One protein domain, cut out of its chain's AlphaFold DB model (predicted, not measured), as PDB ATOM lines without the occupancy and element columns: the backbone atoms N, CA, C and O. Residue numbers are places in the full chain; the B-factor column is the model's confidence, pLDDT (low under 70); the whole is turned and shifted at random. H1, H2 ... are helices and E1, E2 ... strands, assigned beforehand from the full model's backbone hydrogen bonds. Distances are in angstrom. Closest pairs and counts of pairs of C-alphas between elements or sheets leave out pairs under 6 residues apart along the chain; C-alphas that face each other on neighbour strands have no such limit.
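What this domain is: This is residues 44 to 147 of the 266 residues of an uncharacterized protein of Alphaproteobacteria bacterium (UniProt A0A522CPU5). A small three-stranded sheet, E1, E4 and E5, has the long helix H1 packed over one face and the short H2 on the other; H1 runs on past the sheet to the hairpin of E2 and E3, which reaches out as a long arm with residues 57 to 62 sticking out at its tip. At the opposite end, a small hairpin of E6 and E7 sits beside E1. The printed part has 104 residues, with named elements in the order E1 E2 E3 E4 H1 E5 H2 E6 E7, of mixed class. The order in the largest sheet is E1, E4, E5, and the three sheets are antiparallel. The whole is only just loose, close to compact, with a radius of gyration of the C-alphas of 15.8 A and spans of 48 by 32 by 26 A.

Where its parts are: E1 is residues 44 to 47, beginning at C-alpha 44 (249.357, 291.941, 256.827). E2, residues 51 to 56, is 15.8 A long, and E3, residues 63 to 68, 16.1 A. E4 is residues 73 to 78, 16.1 A. H1, residues 85 to 105, is 30.2 A long and ends at C-alpha 105 (278.184, 300.287, 256.831). E5 is residues 119 to 123, 14.1 A, H2 residues 124 to 127 and E6 residues 131 to 133. E7, residues 143 to 146, ends at C-alpha 146 (242.298, 288.000, 248.921).

How they stand to each other: E1 and E4 are antiparallel at 169 degrees, with N 46 and O 75 2.9 A apart, within hydrogen-bond range. E4 and E5 are antiparallel at 147 degrees, with N 74 and O 122 at 2.8 A. H1 is on this sheet at a height of 10.2 A, over E1 and E4, slantwise to the strands at 35 degrees to E1 on the local plane; its closest C-alphas to E1 are those of Arg 88 and Gly 44, 7.4 A. H2 is on the opposite face, over E4, at a height of 8.1 A. E2 and E3 form a hairpin at 162 degrees, with N 53 and O 66 at 2.8 A; the closest C-alphas of E2 and H1 are those of Leu 53 and Gly 100, 7.7 A. E3 and H1 are apart. E6 and E7 form a hairpin at 141 degrees, with N 132 and O 145 at 2.9 A. The closest C-alphas of E1 and E7 are those of Gly 44 and Leu 143, 4.9 A. Every O i to N i+4 pair of H1 is within hydrogen-bond range; H2 is too short for such a pair.

The domain as a whole: The two C-alphas farthest apart, those of Ser 59 and Asp 147, are 50.6 A apart. The printed part has no cut. The link from H1 to E5, residues 106 to 118, is long. The mean pLDDT of the printed part is 78.8, and residues 56 to 64 and 100 to 116 are under 70.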
ATOM      1  N   GLY A  44     248.780 290.629 256.582       95.94
ATOM      2  CA  GLY A  44     249.357 291.941 256.827       95.94
ATOM      3  C   GLY A  44     250.355 292.252 255.720       95.94
ATOM      4  O   GLY A  44     251.224 291.425 255.461       95.94
ATOM      5  N   ALA A  45     250.272 293.407 255.069       94.38
ATOM      6  CA  ALA A  45     251.235 293.780 254.040       94.38
ATOM      7  C   ALA A  45     251.654 295.249 254.132       94.38
ATOM      8  O   ALA A  45     250.840 296.137 254.384       94.38
ATOM      9  N   PHE A  46     252.943 295.496 253.898       92.25
ATOM     10  CA  PHE A  46     253.558 296.822 253.941       92.25
ATOM     11  C   PHE A  46     254.353 297.058 252.667       92.25
ATOM     12  O   PHE A  46     255.287 296.313 252.369       92.25
ATOM     13  N   LEU A  47     253.988 298.095 251.916       89.31
ATOM     14  CA  LEU A  47     254.730 298.488 250.726       89.31
ATOM     15  C   LEU A  47     256.040 299.161 251.143       89.31
ATOM     16  O   LEU A  47     256.020 300.205 251.797       89.31
ATOM     17  N   LEU A  48     257.165 298.591 250.720       83.56
ATOM     18  CA  LEU A  48     258.463 299.239 250.838       83.56
ATOM     19  C   LEU A  48     258.486 300.509 249.987       83.56
ATOM     20  O   LEU A  48     258.142 300.498 248.800       83.56
ATOM     21  N   GLN A  49     258.876 301.608 250.625       81.62
ATOM     22  CA  GLN A  49     259.041 302.914 250.000       81.62
ATOM     23  C   GLN A  49     260.515 303.302 249.957       81.62
ATOM     24  O   GLN A  49     261.332 302.745 250.693       81.62
ATOM     25  N   ASP A  50     260.829 304.271 249.098       81.19
ATOM     26  CA  ASP A  50     262.168 304.844 248.993       81.19
ATOM     27  C   ASP A  50     262.663 305.302 250.370       81.19
ATOM     28  O   ASP A  50     261.928 305.894 251.166       81.19
ATOM     29  N   ILE A  51     263.929 305.009 250.657       75.12
ATOM     30  CA  ILE A  51     264.520 305.258 251.969       75.12
ATOM     31  C   ILE A  51     265.250 306.588 251.931       75.12
ATOM     32  O   ILE A  51     266.175 306.781 251.142       75.12
ATOM     33  N   LYS A  52     264.871 307.496 252.830       78.31
ATOM     34  CA  LYS A  52     265.628 308.717 253.099       78.31
ATOM     35  C   LYS A  52     266.583 308.459 254.262       78.31
ATOM     36  O   LYS A  52     266.150 308.340 255.406       78.31
ATOM     37  N   LEU A  53     267.878 308.376 253.972       70.88
ATOM     38  CA  LEU A  53     268.918 308.396 254.997       70.88
ATOM     39  C   LEU A  53     269.198 309.842 255.379       70.88
ATOM     40  O   LEU A  53     269.526 310.652 254.515       70.88
ATOM     41  N   VAL A  54     269.075 310.148 256.664       76.38
ATOM     42  CA  VAL A  54     269.425 311.448 257.233       76.38
ATOM     43  C   VAL A  54     270.609 311.232 258.164       76.38
ATOM     44  O   VAL A  54     270.521 310.431 259.094       76.38
ATOM     45  N   THR A  55     271.723 311.906 257.887       70.00
ATOM     46  CA  THR A  55     272.895 311.913 258.769       70.00
ATOM     47  C   THR A  55     272.959 313.273 259.441       70.00
ATOM     48  O   THR A  55     273.101 314.285 258.758       70.00
ATOM     49  N   GLU A  56     272.857 313.283 260.767       66.94
ATOM     50  CA  GLU A  56     273.027 314.477 261.592       66.94
ATOM     51  C   GLU A  56     274.368 314.398 262.327       66.94
ATOM     52  O   GLU A  56     274.735 313.357 262.880       66.94
ATOM     53  N   THR A  57     275.118 315.499 262.351       58.38
ATOM     54  CA  THR A  57     276.239 315.657 263.286       58.38
ATOM     55  C   THR A  57     275.702 315.900 264.702       58.38
ATOM     56  O   THR A  57     274.603 316.421 264.870       58.38
ATOM     57  N   ASN A  58     276.482 315.589 265.747       58.06
ATOM     58  CA  ASN A  58     276.084 315.780 267.160       58.06
ATOM     59  C   ASN A  58     275.651 317.223 267.520       58.06
ATOM     60  O   ASN A  58     275.116 317.452 268.600       58.06
ATOM     61  N   SER A  59     275.921 318.203 266.651       65.56
ATOM     62  CA  SER A  59     275.542 319.610 266.803       65.56
ATOM     63  C   SER A  59     274.263 320.003 266.048       65.56
ATOM     64  O   SER A  59     273.846 321.155 266.164       65.56
ATOM     65  N   GLY A  60     273.671 319.101 265.251       58.56
ATOM     66  CA  GLY A  60     272.483 319.351 264.423       58.56
ATOM     67  C   GLY A  60     272.678 320.384 263.303       58.56
ATOM     68  O   GLY A  60     271.701 320.810 262.695       58.56
ATOM     69  N   LYS A  61     273.916 320.838 263.050       56.06
ATOM     70  CA  LYS A  61     274.197 321.948 262.119       56.06
ATOM     71  C   LYS A  61     274.348 321.530 260.658       56.06
ATOM     72  O   LYS A  61     274.095 322.358 259.793       56.06
ATOM     73  N   ASP A  62     274.708 320.275 260.400       56.31
ATOM     74  CA  ASP A  62     274.937 319.757 259.050       56.31
ATOM     75  C   ASP A  62     274.101 318.486 258.846       56.31
ATOM     76  O   ASP A  62     274.563 317.371 259.094       56.31
ATOM     77  N   GLU A  63     272.840 318.661 258.441       67.50
ATOM     78  CA  GLU A  63     271.989 317.557 257.990       67.50
ATOM     79  C   GLU A  63     272.362 317.214 256.543       67.50
ATOM     80  O   GLU A  63     272.249 318.044 255.639       67.50
ATOM     81  N   THR A  64     272.790 315.975 256.300       68.94
ATOM     82  CA  THR A  64     272.918 315.453 254.934       68.94
ATOM     83  C   THR A  64     271.852 314.397 254.697       68.94
ATOM     84  O   THR A  64     271.751 313.419 255.438       68.94
ATOM     85  N   SER A  65     271.038 314.594 253.656       75.12
ATOM     86  CA  SER A  65     270.010 313.632 253.266       75.12
ATOM     87  C   SER A  65     270.363 312.931 251.960       75.12
ATOM     88  O   SER A  65     270.641 313.595 250.960       75.12
ATOM     89  N   LYS A  66     270.275 311.602 251.939       74.38
ATOM     90  CA  LYS A  66     270.418 310.778 250.735       74.38
ATOM     91  C   LYS A  66     269.147 309.962 250.528       74.38
ATOM     92  O   LYS A  66     268.758 309.193 251.402       74.38
ATOM     93  N   ASN A  67     268.524 310.113 249.364       77.44
ATOM     94  CA  ASN A  67     267.405 309.269 248.955       77.44
ATOM     95  C   ASN A  67     267.944 308.022 248.256       77.44
ATOM     96  O   ASN A  67     268.791 308.115 247.367       77.44
ATOM     97  N   ILE A  68     267.442 306.863 248.656       73.12
ATOM     98  CA  ILE A  68     267.769 305.569 248.076       73.12
ATOM     99  C   ILE A  68     266.484 305.022 247.491       73.12
ATOM    100  O   ILE A  68     265.529 304.753 248.221       73.12
ATOM    101  N   SER A  69     266.467 304.892 246.166       75.19
ATOM    102  CA  SER A  69     265.345 304.261 245.491       75.19
ATOM    103  C   SER A  69     265.394 302.758 245.712       75.19
ATOM    104  O   SER A  69     266.463 302.149 245.630       75.19
ATOM    105  N   VAL A  70     264.239 302.174 246.013       72.81
ATOM    106  CA  VAL A  70     264.107 300.747 246.309       72.81
ATOM    107  C   VAL A  70     263.094 300.124 245.362       72.81
ATOM    108  O   VAL A  70     262.139 300.773 244.926       72.81
ATOM    109  N   GLU A  71     263.276 298.845 245.029       76.25
ATOM    110  CA  GLU A  71     262.248 298.126 244.283       76.25
ATOM    111  C   GLU A  71     260.957 298.070 245.116       76.25
ATOM    112  O   GLU A  71     260.971 297.761 246.309       76.25
ATOM    113  N   LYS A  72     259.823 298.383 244.482       83.56
ATOM    114  CA  LYS A  72     258.509 298.393 245.137       83.56
ATOM    115  C   LYS A  72     258.045 296.964 245.416       83.56
ATOM    116  O   LYS A  72     257.381 296.333 244.586       83.56
ATOM    117  N   LEU A  73     258.387 296.477 246.601       85.62
ATOM    118  CA  LEU A  73     258.003 295.171 247.125       85.62
ATOM    119  C   LEU A  73     257.066 295.338 248.322       85.62
ATOM    120  O   LEU A  73     257.231 296.254 249.125       85.62
ATOM    121  N   TYR A  74     256.109 294.431 248.470       89.50
ATOM    122  CA  TYR A  74     255.404 294.253 249.732       89.50
ATOM    123  C   TYR A  74     256.203 293.316 250.635       89.50
ATOM    124  O   TYR A  74     256.634 292.257 250.181       89.50
ATOM    125  N   ILE A  75     256.356 293.684 251.908       90.06
ATOM    126  CA  ILE A  75     256.620 292.733 252.993       90.06
ATOM    127  C   ILE A  75     255.266 292.200 253.434       90.06
ATOM    128  O   ILE A  75     254.404 292.988 253.823       90.06
ATOM    129  N   ILE A  76     255.084 290.887 253.367       91.50
ATOM    130  CA  ILE A  76     253.818 290.214 253.638       91.50
ATOM    131  C   ILE A  76     253.995 289.313 254.858       91.50
ATOM    132  O   ILE A  76     255.043 288.690 255.032       91.50
ATOM    133  N   MET A  77     252.979 289.298 255.715       93.50
ATOM    134  CA  MET A  77     252.963 288.628 257.007       93.50
ATOM    135  C   MET A  77     251.670 287.829 257.176       93.50
ATOM    136  O   MET A  77     250.574 288.382 257.027       93.50
ATOM    137  N   ASP A  78     251.793 286.561 257.564       91.62
ATOM    138  CA  ASP A  78     250.661 285.733 257.977       91.62
ATOM    139  C   ASP A  78     250.035 286.301 259.249       91.62
ATOM    140  O   ASP A  78     250.717 286.524 260.253       91.62
ATOM    141  N   LEU A  79     248.718 286.510 259.238       93.00
ATOM    142  CA  LEU A  79     248.013 287.046 260.405       93.00
ATOM    143  C   LEU A  79     247.921 286.041 261.559       93.00
ATOM    144  O   LEU A  79     247.781 286.467 262.700       93.00
ATOM    145  N   ASP A  80     248.072 284.743 261.297       90.62
ATOM    146  CA  ASP A  80     248.142 283.726 262.353       90.62
ATOM    147  C   ASP A  80     249.445 283.850 263.166       90.62
ATOM    148  O   ASP A  80     249.444 283.675 264.383       90.62
ATOM    149  N   GLN A  81     250.558 284.204 262.506       89.88
ATOM    150  CA  GLN A  81     251.858 284.441 263.152       89.88
ATOM    151  C   GLN A  81     251.966 285.866 263.712       89.88
ATOM    152  O   GLN A  81     252.550 286.088 264.774       89.88
ATOM    153  N   TYR A  82     251.378 286.842 263.014       90.69
ATOM    154  CA  TYR A  82     251.455 288.264 263.345       90.69
ATOM    155  C   TYR A  82     250.061 288.920 263.425       90.69
ATOM    156  O   TYR A  82     249.746 289.821 262.633       90.69
ATOM    157  N   PRO A  83     249.217 288.536 264.405       90.12
ATOM    158  CA  PRO A  83     247.817 288.972 264.460       90.12
ATOM    159  C   PRO A  83     247.663 290.463 264.776       90.12
ATOM    160  O   PRO A  83     246.736 291.122 264.302       90.12
ATOM    161  N   ASN A  84     248.597 291.035 265.538       91.19
ATOM    162  CA  ASN A  84     248.520 292.409 266.026       91.19
ATOM    163  C   ASN A  84     249.292 293.395 265.127       91.19
ATOM    164  O   ASN A  84     250.462 293.179 264.812       91.19
ATOM    165  N   GLU A  85     248.658 294.518 264.779       89.31
ATOM    166  CA  GLU A  85     249.256 295.592 263.975       89.31
ATOM    167  C   GLU A  85     250.500 296.226 264.604       89.31
ATOM    168  O   GLU A  85     251.477 296.492 263.907       89.31
ATOM    169  N   ILE A  86     250.507 296.430 265.922       90.31
ATOM    170  CA  ILE A  86     251.677 296.930 266.652       90.31
ATOM    171  C   ILE A  86     252.847 295.962 266.465       90.31
ATOM    172  O   ILE A  86     253.955 296.393 266.154       90.31
ATOM    173  N   GLY A  87     252.594 294.655 266.590       87.81
ATOM    174  CA  GLY A  87     253.604 293.617 266.375       87.81
ATOM    175  C   GLY A  87     254.167 293.650 264.955       87.81
ATOM    176  O   GLY A  87     255.383 293.681 264.775       87.81
ATOM    177  N   ARG A  88     253.292 293.742 263.948       91.44
ATOM    178  CA  ARG A  88     253.703 293.877 262.543       91.44
ATOM    179  C   ARG A  88     254.563 295.120 262.306       91.44
ATOM    180  O   ARG A  88     255.630 295.023 261.707       91.44
ATOM    181  N   ASN A  89     254.152 296.272 262.834       89.62
ATOM    182  CA  ASN A  89     254.905 297.523 262.720       89.62
ATOM    183  C   ASN A  89     256.292 297.445 263.378       89.62
ATOM    184  O   ASN A  89     257.253 297.996 262.841       89.62
ATOM    185  N   LEU A  90     256.420 296.754 264.517       89.25
ATOM    186  CA  LEU A  90     257.720 296.523 265.156       89.25
ATOM    187  C   LEU A  90     258.639 295.675 264.270       89.25
ATOM    188  O   LEU A  90     259.794 296.048 264.076       89.25
ATOM    189  N   VAL A  91     258.116 294.606 263.663       87.62
ATOM    190  CA  VAL A  91     258.880 293.766 262.726       87.62
ATOM    191  C   VAL A  91     259.336 294.574 261.510       87.62
ATOM    192  O   VAL A  91     260.514 294.533 261.163       87.62
ATOM    193  N   VAL A  92     258.451 295.367 260.894       87.69
ATOM    194  CA  VAL A  92     258.823 296.243 259.763       87.69
ATOM    195  C   VAL A  92     259.896 297.250 260.173       87.69
ATOM    196  O   VAL A  92     260.856 297.462 259.433       87.69
ATOM    197  N   LYS A  93     259.769 297.855 261.359       85.12
ATOM    198  CA  LYS A  93     260.767 298.792 261.887       85.12
ATOM    199  C   LYS A  93     262.129 298.123 262.062       85.12
ATOM    200  O   LYS A  93     263.144 298.742 261.753       85.12
ATOM    201  N   ASP A  94     262.166 296.888 262.544       83.44
ATOM    202  CA  ASP A  94     263.418 296.156 262.734       83.44
ATOM    203  C   ASP A  94     264.029 295.697 261.402       83.44
ATOM    204  O   ASP A  94     265.241 295.834 261.223       83.44
ATOM    205  N   ILE A  95     263.207 295.290 260.426       80.62
ATOM    206  CA  ILE A  95     263.648 295.063 259.039       80.62
ATOM    207  C   ILE A  95     264.291 296.340 258.483       80.62
ATOM    208  O   ILE A  95     265.432 296.306 258.026       80.62
ATOM    209  N   ALA A  96     263.606 297.481 258.581       78.50
ATOM    210  CA  ALA A  96     264.095 298.756 258.061       78.50
ATOM    211  C   ALA A  96     265.399 299.216 258.738       78.50
ATOM    212  O   ALA A  96     266.306 299.692 258.059       78.50
ATOM    213  N   LYS A  97     265.530 299.043 260.063       75.62
ATOM    214  CA  LYS A  97     266.776 299.340 260.794       75.62
ATOM    215  C   LYS A  97     267.934 298.464 260.332       75.62
ATOM    216  O   LYS A  97     269.025 298.986 260.119       75.62
ATOM    217  N   ASN A  98     267.707 297.158 260.194       73.94
ATOM    218  CA  ASN A  98     268.742 296.233 259.744       73.94
ATOM    219  C   ASN A  98     269.199 296.604 258.335       73.94
ATOM    220  O   ASN A  98     270.396 296.711 258.084       73.94
ATOM    221  N   TRP A  99     268.251 296.898 257.449       73.31
ATOM    222  CA  TRP A  99     268.545 297.291 256.077       73.31
ATOM    223  C   TRP A  99     269.300 298.624 255.993       73.31
ATOM    224  O   TRP A  99     270.362 298.702 255.374       73.31
ATOM    225  N   GLY A 100     268.829 299.658 256.700       68.25
ATOM    226  CA  GLY A 100     269.516 300.949 256.784       68.25
ATOM    227  C   GLY A 100     270.918 300.838 257.393       68.25
ATOM    228  O   GLY A 100     271.863 301.443 256.887       68.25
ATOM    229  N   GLY A 101     271.086 300.012 258.429       66.75
ATOM    230  CA  GLY A 101     272.381 299.747 259.054       66.75
ATOM    231  C   GLY A 101     273.397 299.123 258.094       66.75
ATOM    232  O   GLY A 101     274.563 299.522 258.110       66.75
ATOM    233  N   LYS A 102     272.962 298.200 257.227       66.38
ATOM    234  CA  LYS A 102     273.813 297.589 256.191       66.38
ATOM    235  C   LYS A 102     274.244 298.597 255.133       66.38
ATOM    236  O   LYS A 102     275.423 298.659 254.797       66.38
ATOM    237  N   ILE A 103     273.303 299.407 254.648       65.25
ATOM    238  CA  ILE A 103     273.563 300.432 253.630       65.25
ATOM    239  C   ILE A 103     274.591 301.457 254.128       65.25
ATOM    240  O   ILE A 103     275.484 301.837 253.381       65.25
ATOM    241  N   VAL A 104     274.493 301.887 255.390       62.09
ATOM    242  CA  VAL A 104     275.423 302.868 255.981       62.09
ATOM    243  C   VAL A 104     276.815 302.274 256.242       62.09
ATOM    244  O   VAL A 104     277.799 303.008 256.248       62.09
ATOM    245  N   ARG A 105     276.921 300.958 256.474       57.16
ATOM    246  CA  ARG A 105     278.184 300.287 256.831       57.16
ATOM    247  C   ARG A 105     278.888 299.585 255.663       57.16
ATOM    248  O   ARG A 105     279.958 299.032 255.897       57.16
ATOM    249  N   GLU A 106     278.297 299.565 254.462       53.75
ATOM    250  CA  GLU A 106     278.825 298.996 253.199       53.75
ATOM    251  C   GLU A 106     279.403 297.558 253.266       53.75
ATOM    252  O   GLU A 106     280.012 297.092 252.307       53.75
ATOM    253  N   ARG A 107     279.223 296.813 254.368       47.00
ATOM    254  CA  ARG A 107     279.869 295.503 254.594       47.00
ATOM    255  C   ARG A 107     278.963 294.286 254.419       47.00
ATOM    256  O   ARG A 107     279.470 293.204 254.160       47.00
ATOM    257  N   ASP A 108     277.650 294.464 254.532       45.91
ATOM    258  CA  ASP A 108     276.710 293.352 254.759       45.91
ATOM    259  C   ASP A 108     275.562 293.291 253.726       45.91
ATOM    260  O   ASP A 108     274.564 292.594 253.936       45.91
ATOM    261  N   LEU A 109     275.694 294.020 252.608       44.41
ATOM    262  CA  LEU A 109     274.677 294.141 251.546       44.41
ATOM    263  C   LEU A 109     274.336 292.810 250.849       44.41
ATOM    264  O   LEU A 109     273.267 292.702 250.259       44.41
ATOM    265  N   GLU A 110     275.198 291.794 250.935       40.97
ATOM    266  CA  GLU A 110     274.981 290.498 250.271       40.97
ATOM    267  C   GLU A 110     274.287 289.440 251.148       40.97
ATOM    268  O   GLU A 110     273.992 288.337 250.687       40.97
ATOM    269  N   SER A 111     273.997 289.737 252.421       42.50
ATOM    270  CA  SER A 111     273.321 288.770 253.299       42.50
ATOM    271  C   SER A 111     271.805 288.749 253.048       42.50
ATOM    272  O   SER A 111     271.183 289.801 253.213       42.50
ATOM    273  N   PRO A 112     271.179 287.589 252.736       44.22
ATOM    274  CA  PRO A 112     269.740 287.502 252.469       44.22
ATOM    275  C   PRO A 112     268.919 288.003 253.666       44.22
ATOM    276  O   PRO A 112     269.112 287.561 254.799       44.22
ATOM    277  N   ASP A 113     268.035 288.967 253.399       53.16
ATOM    278  CA  ASP A 113     267.751 290.059 254.338       53.16
ATOM    279  C   ASP A 113     266.815 289.768 255.508       53.16
ATOM    280  O   ASP A 113     266.903 290.460 256.516       53.16
ATOM    281  N   PHE A 114     265.942 288.768 255.440       61.00
ATOM    282  CA  PHE A 114     265.112 288.392 256.584       61.00
ATOM    283  C   PHE A 114     264.479 287.022 256.331       61.00
ATOM    284  O   PHE A 114     263.980 286.757 255.239       61.00
ATOM    285  N   LYS A 115     264.488 286.148 257.340       59.62
ATOM    286  CA  LYS A 115     263.751 284.878 257.335       59.62
ATOM    287  C   LYS A 115     263.026 284.763 258.669       59.62
ATOM    288  O   LYS A 115     263.656 284.528 259.694       59.62
ATOM    289  N   GLY A 116     261.718 284.987 258.647       68.00
ATOM    290  CA  GLY A 116     260.828 284.785 259.785       68.00
ATOM    291  C   GLY A 116     259.698 283.833 259.391       68.00
ATOM    292  O   GLY A 116     259.346 283.789 258.209       68.00
ATOM    293  N   PRO A 117     259.151 283.044 260.331       80.31
ATOM    294  CA  PRO A 117     257.985 282.214 260.046       80.31
ATOM    295  C   PRO A 117     256.823 283.100 259.579       80.31
ATOM    296  O   PRO A 117     256.537 284.115 260.203       80.31
ATOM    297  N   GLY A 118     256.178 282.729 258.472       84.44
ATOM    298  CA  GLY A 118     255.048 283.477 257.913       84.44
ATOM    299  C   GLY A 118     255.394 284.866 257.371       84.44
ATOM    300  O   GLY A 118     254.532 285.738 257.359       84.44
ATOM    301  N   LEU A 119     256.647 285.098 256.959       86.81
ATOM    302  CA  LEU A 119     257.090 286.358 256.362       86.81
ATOM    303  C   LEU A 119     257.724 286.123 254.989       86.81
ATOM    304  O   LEU A 119     258.628 285.299 254.845       86.81
ATOM    305  N   TRP A 120     257.270 286.863 253.983       86.62
ATOM    306  CA  TRP A 120     257.806 286.798 252.622       86.62
ATOM    307  C   TRP A 120     257.653 288.134 251.895       86.62
ATOM    308  O   TRP A 120     257.015 289.062 252.391       86.62
ATOM    309  N   THR A 121     258.249 288.245 250.708       85.25
ATOM    310  CA  THR A 121     258.133 289.431 249.855       85.25
ATOM    311  C   THR A 121     257.460 289.106 248.529       85.25
ATOM    312  O   THR A 121     257.530 287.982 248.032       85.25
ATOM    313  N   ASN A 122     256.782 290.094 247.944       81.88
ATOM    314  CA  ASN A 122     256.223 289.981 246.597       81.88
ATOM    315  C   ASN A 122     256.266 291.334 245.876       81.88
ATOM    316  O   ASN A 122     256.164 292.388 246.508       81.88
ATOM    317  N   LYS A 123     256.405 291.327 244.547       84.50
ATOM    318  CA  LYS A 123     256.397 292.559 243.746       84.50
ATOM    319  C   LYS A 123     255.030 293.227 243.819       84.50
ATOM    320  O   LYS A 123     254.012 292.541 243.749       84.50
ATOM    321  N   LYS A 124     255.011 294.565 243.882       87.31
ATOM    322  CA  LYS A 124     253.781 295.365 244.012       87.31
ATOM    323  C   LYS A 124     252.660 294.902 243.072       87.31
ATOM    324  O   LYS A 124     251.592 294.534 243.540       87.31
ATOM    325  N   GLY A 125     252.927 294.863 241.764       84.75
ATOM    326  CA  GLY A 125     251.909 294.509 240.766       84.75
ATOM    327  C   GLY A 125     251.443 293.052 240.825       84.75
ATOM    328  O   GLY A 125     250.301 292.765 240.484       84.75
ATOM    329  N   ALA A 126     252.297 292.127 241.276       83.00
ATOM    330  CA  ALA A 126     251.903 290.733 241.462       83.00
ATOM    331  C   ALA A 126     251.001 290.579 242.696       83.00
ATOM    332  O   ALA A 126     249.966 289.927 242.610       83.00
ATOM    333  N   PHE A 127     251.363 291.227 243.807       88.69
ATOM    334  CA  PHE A 127     250.579 291.214 245.042       88.69
ATOM    335  C   PHE A 127     249.208 291.878 244.878       88.69
ATOM    336  O   PHE A 127     248.200 291.284 245.237       88.69
ATOM    337  N   GLU A 128     249.159 293.072 244.287       90.88
ATOM    338  CA  GLU A 128     247.908 293.821 244.069       90.88
ATOM    339  C   GLU A 128     246.990 293.172 243.026       90.88
ATOM    340  O   GLU A 128     245.831 293.551 242.909       90.88
ATOM    341  N   GLY A 129     247.490 292.191 242.270       87.25
ATOM    342  CA  GLY A 129     246.658 291.344 241.420       87.25
ATOM    343  C   GLY A 129     246.005 290.170 242.155       87.25
ATOM    344  O   GLY A 129     245.129 289.544 241.574       87.25
ATOM    345  N   ASP A 130     246.449 289.851 243.376       88.81
ATOM    346  CA  ASP A 130     245.955 288.731 244.193       88.81
ATOM    347  C   ASP A 130     245.218 289.188 245.462       88.81
ATOM    348  O   ASP A 130     244.426 288.434 246.030       88.81
ATOM    349  N   TYR A 131     245.499 290.403 245.930       93.38
ATOM    350  CA  TYR A 131     244.997 290.949 247.181       93.38
ATOM    351  C   TYR A 131     244.490 292.371 246.991       93.38
ATOM    352  O   TYR A 131     245.087 293.183 246.286       93.38
ATOM    353  N   MET A 132     243.436 292.692 247.730       94.44
ATOM    354  CA  MET A 132     242.888 294.033 247.841       94.44
ATOM    355  C   MET A 132     242.973 294.518 249.283       94.44
ATOM    356  O   MET A 132     243.016 293.735 250.234       94.44
ATOM    357  N   LYS A 133     243.010 295.836 249.458       93.62
ATOM    358  CA  LYS A 133     243.007 296.418 250.796       93.62
ATOM    359  C   LYS A 133     241.672 296.129 251.482       93.62
ATOM    360  O   LYS A 133     240.629 296.307 250.856       93.62
ATOM    361  N   ALA A 134     241.709 295.702 252.747       93.19
ATOM    362  CA  ALA A 134     240.497 295.363 253.499       93.19
ATOM    363  C   ALA A 134     239.552 296.570 253.636       93.19
ATOM    364  O   ALA A 134     238.343 296.434 253.477       93.19
ATOM    365  N   ASP A 135     240.129 297.751 253.873       91.75
ATOM    366  CA  ASP A 135     239.445 299.040 253.814       91.75
ATOM    367  C   ASP A 135     240.234 299.978 252.882       91.75
ATOM    368  O   ASP A 135     241.322 300.437 253.242       91.75
ATOM    369  N   PRO A 136     239.726 300.259 251.668       87.69
ATOM    370  CA  PRO A 136     240.374 301.175 250.733       87.69
ATOM    371  C   PRO A 136     240.456 302.627 251.225       87.69
ATOM    372  O   PRO A 136     241.306 303.376 250.743       87.69
ATOM    373  N   SER A 137     239.586 303.038 252.154       90.38
ATOM    374  CA  SER A 137     239.566 304.395 252.708       90.38
ATOM    375  C   SER A 137     240.608 304.589 253.812       90.38
ATOM    376  O   SER A 137     241.165 305.682 253.960       90.38
ATOM    377  N   ASP A 138     240.955 303.517 254.527       87.62
ATOM    378  CA  ASP A 138     242.028 303.524 255.512       87.62
ATOM    379  C   ASP A 138     243.387 303.272 254.849       87.62
ATOM    380  O   ASP A 138     243.901 302.156 254.736       87.62
ATOM    381  N   VAL A 139     244.036 304.360 254.437       80.00
ATOM    382  CA  VAL A 139     245.373 304.323 253.827       80.00
ATOM    383  C   VAL A 139     246.443 303.790 254.797       80.00
ATOM    384  O   VAL A 139     247.463 303.279 254.336       80.00
ATOM    385  N   LYS A 140     246.211 303.817 256.115       81.75
ATOM    386  CA  LYS A 140     247.175 303.339 257.121       81.75
ATOM    387  C   LYS A 140     247.030 301.859 257.439       81.75
ATOM    388  O   LYS A 140     248.020 301.258 257.845       81.75
ATOM    389  N   SER A 141     245.848 301.284 257.220       87.38
ATOM    390  CA  SER A 141     245.619 299.861 257.457       87.38
ATOM    391  C   SER A 141     246.650 299.007 256.723       87.38
ATOM    392  O   SER A 141     246.907 299.180 255.527       87.38
ATOM    393  N   SER A 142     247.230 298.072 257.469       91.31
ATOM    394  CA  SER A 142     248.133 297.043 256.960       91.31
ATOM    395  C   SER A 142     247.396 295.790 256.480       91.31
ATOM    396  O   SER A 142     248.043 294.837 256.058       91.31
ATOM    397  N   LEU A 143     246.062 295.751 256.568       95.62
ATOM    398  CA  LEU A 143     245.274 294.550 256.297       95.62
ATOM    399  C   LEU A 143     244.852 294.452 254.834       95.62
ATOM    400  O   LEU A 143     244.236 295.362 254.269       95.62
ATOM    401  N   TYR A 144     245.129 293.289 254.257       96.12
ATOM    402  CA  TYR A 144     244.733 292.921 252.911       96.12
ATOM    403  C   TYR A 144     243.939 291.621 252.944       96.12
ATOM    404  O   TYR A 144     244.256 290.689 253.689       96.12
ATOM    405  N   VAL A 145     242.902 291.573 252.120       94.81
ATOM    406  CA  VAL A 145     242.065 290.394 251.907       94.81
ATOM    407  C   VAL A 145     242.322 289.862 250.498       94.81
ATOM    408  O   VAL A 145     242.640 290.656 249.606       94.81
ATOM    409  N   PRO A 146     242.230 288.544 250.269       91.88
ATOM    410  CA  PRO A 146     242.298 288.000 248.921       91.88
ATOM    411  C   PRO A 146     241.264 288.661 248.012       91.88
ATOM    412  O   PRO A 146     240.113 288.840 248.412       91.88
ATOM    413  N   ASP A 147     241.666 289.012 246.794       90.62
ATOM    414  CA  ASP A 147     240.716 289.490 245.795       90.62
ATOM    415  C   ASP A 147     239.818 288.309 245.367       90.62
ATOM    416  O   ASP A 147     240.327 287.303 244.858       90.62
TER     417      ASP A 147